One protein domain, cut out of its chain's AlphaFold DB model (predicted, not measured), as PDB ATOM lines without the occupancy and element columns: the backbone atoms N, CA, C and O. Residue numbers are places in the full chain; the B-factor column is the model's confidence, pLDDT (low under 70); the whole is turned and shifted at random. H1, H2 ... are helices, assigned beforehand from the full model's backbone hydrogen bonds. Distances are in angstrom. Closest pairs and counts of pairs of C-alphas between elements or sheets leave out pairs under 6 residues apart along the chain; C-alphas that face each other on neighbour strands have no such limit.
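AT A GLANCE: This is residues 124 to 168 of the 168 residues of the protein "DUF659 domain-containing protein" of Tigriopus californicus (UniProt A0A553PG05). A long helix, H1, is followed end to end by a shorter one, H2, with a corner between them, and a tail without named elements, residues 151 to 168, folds back along the pair to make a narrow, loose U. The printed part has 45 residues with two named helices, H1 then H2, and no named strand; its class is all helix. It is loose, with a radius of gyration of the C-alphas of 12.5 A, and elongated, spanning 37 by 20 by 13 A.

HOW THE PARTS SIT: H1, residues 124 to 139, and H2, residues 141 to 150, are close but not clearly touching; their closest C-alphas, of Val 137 and Arg 143, are 8.0 A apart. They run the same way at a steep tilt of 52 degrees. In H1 and H2 every O i to N i+4 pair is within hydrogen-bond range.

IN THESE COORDINATES: H1 begins at C-alpha 124 (-105.073, 106.585, -8.781) and is 22.6 A long from first to last C-alpha. H2 is 14.3 A long and ends at C-alpha 150 (-106.954, 79.338, 15.288).

THE WHOLE: The C-alphas farthest apart, of Val 125 and His 153, are 37.7 A apart. The printed part has no cut, and the link from H1 to H2 is tight. Residues 159 to 168 have pLDDT under 70.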
ATOM      1  N   PRO A 124    -105.415 107.935  -8.320       92.38
ATOM      2  CA  PRO A 124    -105.073 106.585  -8.781       92.38
ATOM      3  C   PRO A 124    -103.749 106.045  -8.211       92.38
ATOM      4  O   PRO A 124    -103.637 104.849  -7.938       92.38
ATOM      5  N   VAL A 125    -102.758 106.909  -7.966       95.38
ATOM      6  CA  VAL A 125    -101.470 106.510  -7.366       95.38
ATOM      7  C   VAL A 125    -101.657 106.023  -5.927       95.38
ATOM      8  O   VAL A 125    -101.105 104.992  -5.537       95.38
ATOM      9  N   VAL A 126    -102.489 106.719  -5.147       93.06
ATOM     10  CA  VAL A 126    -102.825 106.322  -3.772       93.06
ATOM     11  C   VAL A 126    -103.589 104.996  -3.781       93.06
ATOM     12  O   VAL A 126    -103.277 104.102  -2.995       93.06
ATOM     13  N   ASN A 127    -104.512 104.805  -4.729       89.94
ATOM     14  CA  ASN A 127    -105.217 103.532  -4.902       89.94
ATOM     15  C   ASN A 127    -104.273 102.369  -5.197       89.94
ATOM     16  O   ASN A 127    -104.438 101.279  -4.642       89.94
ATOM     17  N   HIS A 128    -103.265 102.594  -6.044       92.25
ATOM     18  CA  HIS A 128    -102.247 101.592  -6.327       92.25
ATOM     19  C   HIS A 128    -101.447 101.236  -5.068       92.25
ATOM     20  O   HIS A 128    -101.275 100.053  -4.769       92.25
ATOM     21  N   LEU A 129    -101.017 102.238  -4.294       93.62
ATOM     22  CA  LEU A 129    -100.322 102.023  -3.024       93.62
ATOM     23  C   LEU A 129    -101.178 101.209  -2.042       93.62
ATOM     24  O   LEU A 129    -100.720 100.190  -1.528       93.62
ATOM     25  N   ILE A 130    -102.440 101.601  -1.830       89.38
ATOM     26  CA  ILE A 130    -103.378 100.878  -0.956       89.38
ATOM     27  C   ILE A 130    -103.554  99.430  -1.435       89.38
ATOM     28  O   ILE A 130    -103.517  98.500  -0.630       89.38
ATOM     29  N   SER A 131    -103.705  99.213  -2.744       87.94
ATOM     30  CA  SER A 131    -103.824  97.876  -3.336       87.94
ATOM     31  C   SER A 131    -102.567  97.027  -3.110       87.94
ATOM     32  O   SER A 131    -102.666  95.855  -2.736       87.94
ATOM     33  N   ALA A 132    -101.377  97.609  -3.265       90.94
ATOM     34  CA  ALA A 132    -100.111  96.938  -2.989       90.94
ATOM     35  C   ALA A 132     -99.995  96.535  -1.509       90.94
ATOM     36  O   ALA A 132     -99.683  95.380  -1.211       90.94
ATOM     37  N   VAL A 133    -100.340  97.436  -0.584       90.00
ATOM     38  CA  VAL A 133    -100.355  97.151   0.860       90.00
ATOM     39  C   VAL A 133    -101.353  96.037   1.189       90.00
ATOM     40  O   VAL A 133    -100.997  95.079   1.878       90.00
ATOM     41  N   LYS A 134    -102.575  96.082   0.637       86.62
ATOM     42  CA  LYS A 134    -103.579  95.014   0.800       86.62
ATOM     43  C   LYS A 134    -103.039  93.650   0.341       86.62
ATOM     44  O   LYS A 134    -103.235  92.657   1.040       86.62
ATOM     45  N   LYS A 135    -102.307  93.590  -0.781       87.06
ATOM     46  CA  LYS A 135    -101.678  92.349  -1.282       87.06
ATOM     47  C   LYS A 135    -100.613  91.804  -0.330       87.06
ATOM     48  O   LYS A 135    -100.594  90.595  -0.100       87.06
ATOM     49  N   VAL A 136     -99.755  92.664   0.225       89.00
ATOM     50  CA  VAL A 136     -98.745  92.262   1.223       89.00
ATOM     51  C   VAL A 136     -99.434  91.647   2.434       89.00
ATOM     52  O   VAL A 136     -99.112  90.527   2.831       89.00
ATOM     53  N   VAL A 137    -100.450  92.334   2.958       85.75
ATOM     54  CA  VAL A 137    -101.242  91.885   4.106       85.75
ATOM     55  C   VAL A 137    -101.874  90.515   3.821       85.75
ATOM     56  O   VAL A 137    -101.658  89.583   4.595       85.75
ATOM     57  N   CYS A 138    -102.579  90.339   2.698       82.88
ATOM     58  CA  CYS A 138    -103.186  89.057   2.301       82.88
ATOM     59  C   CYS A 138    -102.196  87.891   2.206       82.88
ATOM     60  O   CYS A 138    -102.545  86.770   2.560       82.88
ATOM     61  N   LYS A 139    -100.983  88.143   1.704       85.88
ATOM     62  CA  LYS A 139     -99.987  87.100   1.420       85.88
ATOM     63  C   LYS A 139     -99.026  86.831   2.578       85.88
ATOM     64  O   LYS A 139     -98.172  85.961   2.455       85.88
ATOM     65  N   THR A 140     -99.135  87.569   3.682       90.69
ATOM     66  CA  THR A 140     -98.202  87.465   4.811       90.69
ATOM     67  C   THR A 140     -98.267  86.061   5.447       90.69
ATOM     68  O   THR A 140     -99.311  85.712   6.010       90.69
ATOM     69  N   PRO A 141     -97.172  85.266   5.434       92.44
ATOM     70  CA  PRO A 141     -97.192  83.884   5.918       92.44
ATOM     71  C   PRO A 141     -97.546  83.752   7.398       92.44
ATOM     72  O   PRO A 141     -98.315  82.865   7.756       92.44
ATOM     73  N   SER A 142     -97.047  84.655   8.252       93.00
ATOM     74  CA  SER A 142     -97.344  84.636   9.690       93.00
ATOM     75  C   SER A 142     -98.842  84.790   9.957       93.00
ATOM     76  O   SER A 142     -99.407  84.005  10.709       93.00
ATOM     77  N   ARG A 143     -99.522  85.714   9.263       89.19
ATOM     78  CA  ARG A 143    -100.980  85.901   9.371       89.19
ATOM     79  C   ARG A 143    -101.752  84.665   8.916       89.19
ATOM     80  O   ARG A 143    -102.709  84.271   9.574       89.19
ATOM     81  N   ILE A 144    -101.334  84.057   7.805       90.00
ATOM     82  CA  ILE A 144    -101.952  82.832   7.280       90.00
ATOM     83  C   ILE A 144    -101.774  81.678   8.272       90.00
ATOM     84  O   ILE A 144    -102.728  80.945   8.526       90.00
ATOM     85  N   ALA A 145    -100.581  81.527   8.848       93.25
ATOM     86  CA  ALA A 145    -100.294  80.503   9.845       93.25
ATOM     87  C   ALA A 145    -101.144  80.699  11.108       93.25
ATOM     88  O   ALA A 145    -101.809  79.761  11.538       93.25
ATOM     89  N   THR A 146    -101.205  81.921  11.650       93.19
ATOM     90  CA  THR A 146    -102.059  82.249  12.802       93.19
ATOM     91  C   THR A 146    -103.534  81.969  12.517       93.19
ATOM     92  O   THR A 146    -104.207  81.372  13.352       93.19
ATOM     93  N   TRP A 147    -104.039  82.339  11.331       90.94
ATOM     94  CA  TRP A 147    -105.423  82.051  10.940       90.94
ATOM     95  C   TRP A 147    -105.706  80.550  10.911       90.94
ATOM     96  O   TRP A 147    -106.655  80.096  11.539       90.94
ATOM     97  N   LYS A 148    -104.862  79.771  10.225       92.25
ATOM     98  CA  LYS A 148    -105.030  78.316  10.116       92.25
ATOM     99  C   LYS A 148    -104.910  77.606  11.464       92.25
ATOM    100  O   LYS A 148    -105.590  76.609  11.666       92.25
ATOM    101  N   ASN A 149    -104.075  78.114  12.371       96.06
ATOM    102  CA  ASN A 149    -103.930  77.554  13.713       96.06
ATOM    103  C   ASN A 149    -105.183  77.789  14.571       96.06
ATOM    104  O   ASN A 149    -105.630  76.886  15.268       96.06
ATOM    105  N   ASN A 150    -105.772  78.987  14.495       95.06
ATOM    106  CA  ASN A 150    -106.954  79.338  15.288       95.06
ATOM    107  C   ASN A 150    -108.266  78.817  14.673       95.06
ATOM    108  O   ASN A 150    -109.211  78.527  15.404       95.06
ATOM    109  N   TYR A 151    -108.336  78.704  13.342       92.31
ATOM    110  CA  TYR A 151    -109.549  78.354  12.593       92.31
ATOM    111  C   TYR A 151    -109.256  77.341  11.465       92.31
ATOM    112  O   TYR A 151    -109.410  77.666  10.285       92.31
ATOM    113  N   PRO A 152    -108.855  76.099  11.789       91.19
ATOM    114  CA  PRO A 152    -108.385  75.123  10.797       91.19
ATOM    115  C   PRO A 152    -109.458  74.688   9.789       91.19
ATOM    116  O   PRO A 152    -109.132  74.274   8.679       91.19
ATOM    117  N   HIS A 153    -110.737  74.790  10.162       92.12
ATOM    118  CA  HIS A 153    -111.869  74.375   9.330       92.12
ATOM    119  C   HIS A 153    -112.434  75.494   8.446       92.12
ATOM    120  O   HIS A 153    -113.292  75.226   7.609       92.12
ATOM    121  N   LEU A 154    -111.986  76.742   8.627       86.25
ATOM    122  CA  LEU A 154    -112.463  77.873   7.838       86.25
ATOM    123  C   LEU A 154    -111.492  78.179   6.688       86.25
ATOM    124  O   LEU A 154    -110.273  78.171   6.891       86.25
ATOM    125  N   PRO A 155    -111.998  78.501   5.483       86.56
ATOM    126  CA  PRO A 155    -111.147  78.986   4.408       86.56
ATOM    127  C   PRO A 155    -110.480  80.309   4.808       86.56
ATOM    128  O   PRO A 155    -110.930  81.019   5.713       86.56
ATOM    129  N   LEU A 156    -109.394  80.666   4.115       83.94
ATOM    130  CA  LEU A 156    -108.814  81.997   4.272       83.94
ATOM    131  C   LEU A 156    -109.830  83.054   3.811       83.94
ATOM    132  O   LEU A 156    -110.484  82.852   2.782       83.94
ATOM    133  N   PRO A 157    -109.951  84.187   4.522       80.00
ATOM    134  CA  PRO A 157    -110.829  85.263   4.095       80.00
ATOM    135  C   PRO A 157    -110.373  85.797   2.723       80.00
ATOM    136  O   PRO A 157    -109.167  85.950   2.497       80.00
ATOM    137  N   PRO A 158    -111.308  86.106   1.806       73.31
ATOM    138  CA  PRO A 158    -110.984  86.479   0.426       73.31
ATOM    139  C   PRO A 158    -110.215  87.806   0.322       73.31
ATOM    140  O   PRO A 158    -109.446  88.013  -0.616       73.31
ATOM    141  N   SER A 159    -110.389  88.702   1.295       68.94
ATOM    142  CA  SER A 159    -109.707  89.994   1.377       68.94
ATOM    143  C   SER A 159    -109.600  90.460   2.836       68.94
ATOM    144  O   SER A 159    -110.359  89.986   3.682       68.94
ATOM    145  N   PRO A 160    -108.691  91.396   3.170       68.06
ATOM    146  CA  PRO A 160    -108.644  91.996   4.498       68.06
ATOM    147  C   PRO A 160    -109.947  92.770   4.731       68.06
ATOM    148  O   PRO A 160    -110.426  93.438   3.812       68.06
ATOM    149  N   CYS A 161    -110.521  92.698   5.933       51.72
ATOM    150  CA  CYS A 161    -111.710  93.480   6.272       51.72
ATOM    151  C   CYS A 161    -111.392  94.982   6.139       51.72
ATOM    152  O   CYS A 161    -110.527  95.485   6.854       51.72
ATOM    153  N   GLY A 162    -112.049  95.688   5.208       48.00
ATOM    154  CA  GLY A 162    -111.879  97.136   5.030       48.00
ATOM    155  C   GLY A 162    -112.100  97.634   3.597       48.00
ATOM    156  O   GLY A 162    -111.222  97.490   2.737       48.00
ATOM    157  N   PHE A 163    -113.254  98.284   3.408       37.97
ATOM    158  CA  PHE A 163    -113.758  98.966   2.208       37.97
ATOM    159  C   PHE A 163    -113.875  98.073   0.972       37.97
ATOM    160  O   PHE A 163    -112.876  97.699   0.347       37.97
ATOM    161  N   TYR A 164    -115.130  97.737   0.653       38.53
ATOM    162  CA  TYR A 164    -115.563  97.055  -0.557       38.53
ATOM    163  C   TYR A 164    -114.818  97.617  -1.769       38.53
ATOM    164  O   TYR A 164    -115.131  98.702  -2.249       38.53
ATOM    165  N   SER A 165    -113.858  96.868  -2.321       36.62
ATOM    166  CA  SER A 165    -113.574  97.048  -3.736       36.62
ATOM    167  C   SER A 165    -114.756  96.415  -4.452       36.62
ATOM    168  O   SER A 165    -114.799  95.190  -4.606       36.62
ATOM    169  N   LYS A 166    -115.736  97.217  -4.875       35.31
ATOM    170  CA  LYS A 166    -116.506  96.781  -6.035       35.31
ATOM    171  C   LYS A 166    -115.469  96.504  -7.121       35.31
ATOM    172  O   LYS A 166    -114.679  97.384  -7.464       35.31
ATOM    173  N   LYS A 167    -115.396  95.248  -7.564       32.72
ATOM    174  CA  LYS A 167    -114.807  94.939  -8.862       32.72
ATOM    175  C   LYS A 167    -115.603  95.783  -9.858       32.72
ATOM    176  O   LYS A 167    -116.806  95.565  -9.988       32.72
ATOM    177  N   LEU A 168    -114.955  96.801 -10.416       32.12
ATOM    178  CA  LEU A 168    -115.292  97.268 -11.755       32.12
ATOM    179  C   LEU A 168    -114.997  96.124 -12.728       32.12
ATOM    180  O   LEU A 168    -113.997  95.404 -12.478       32.12
TER     181      LEU A 168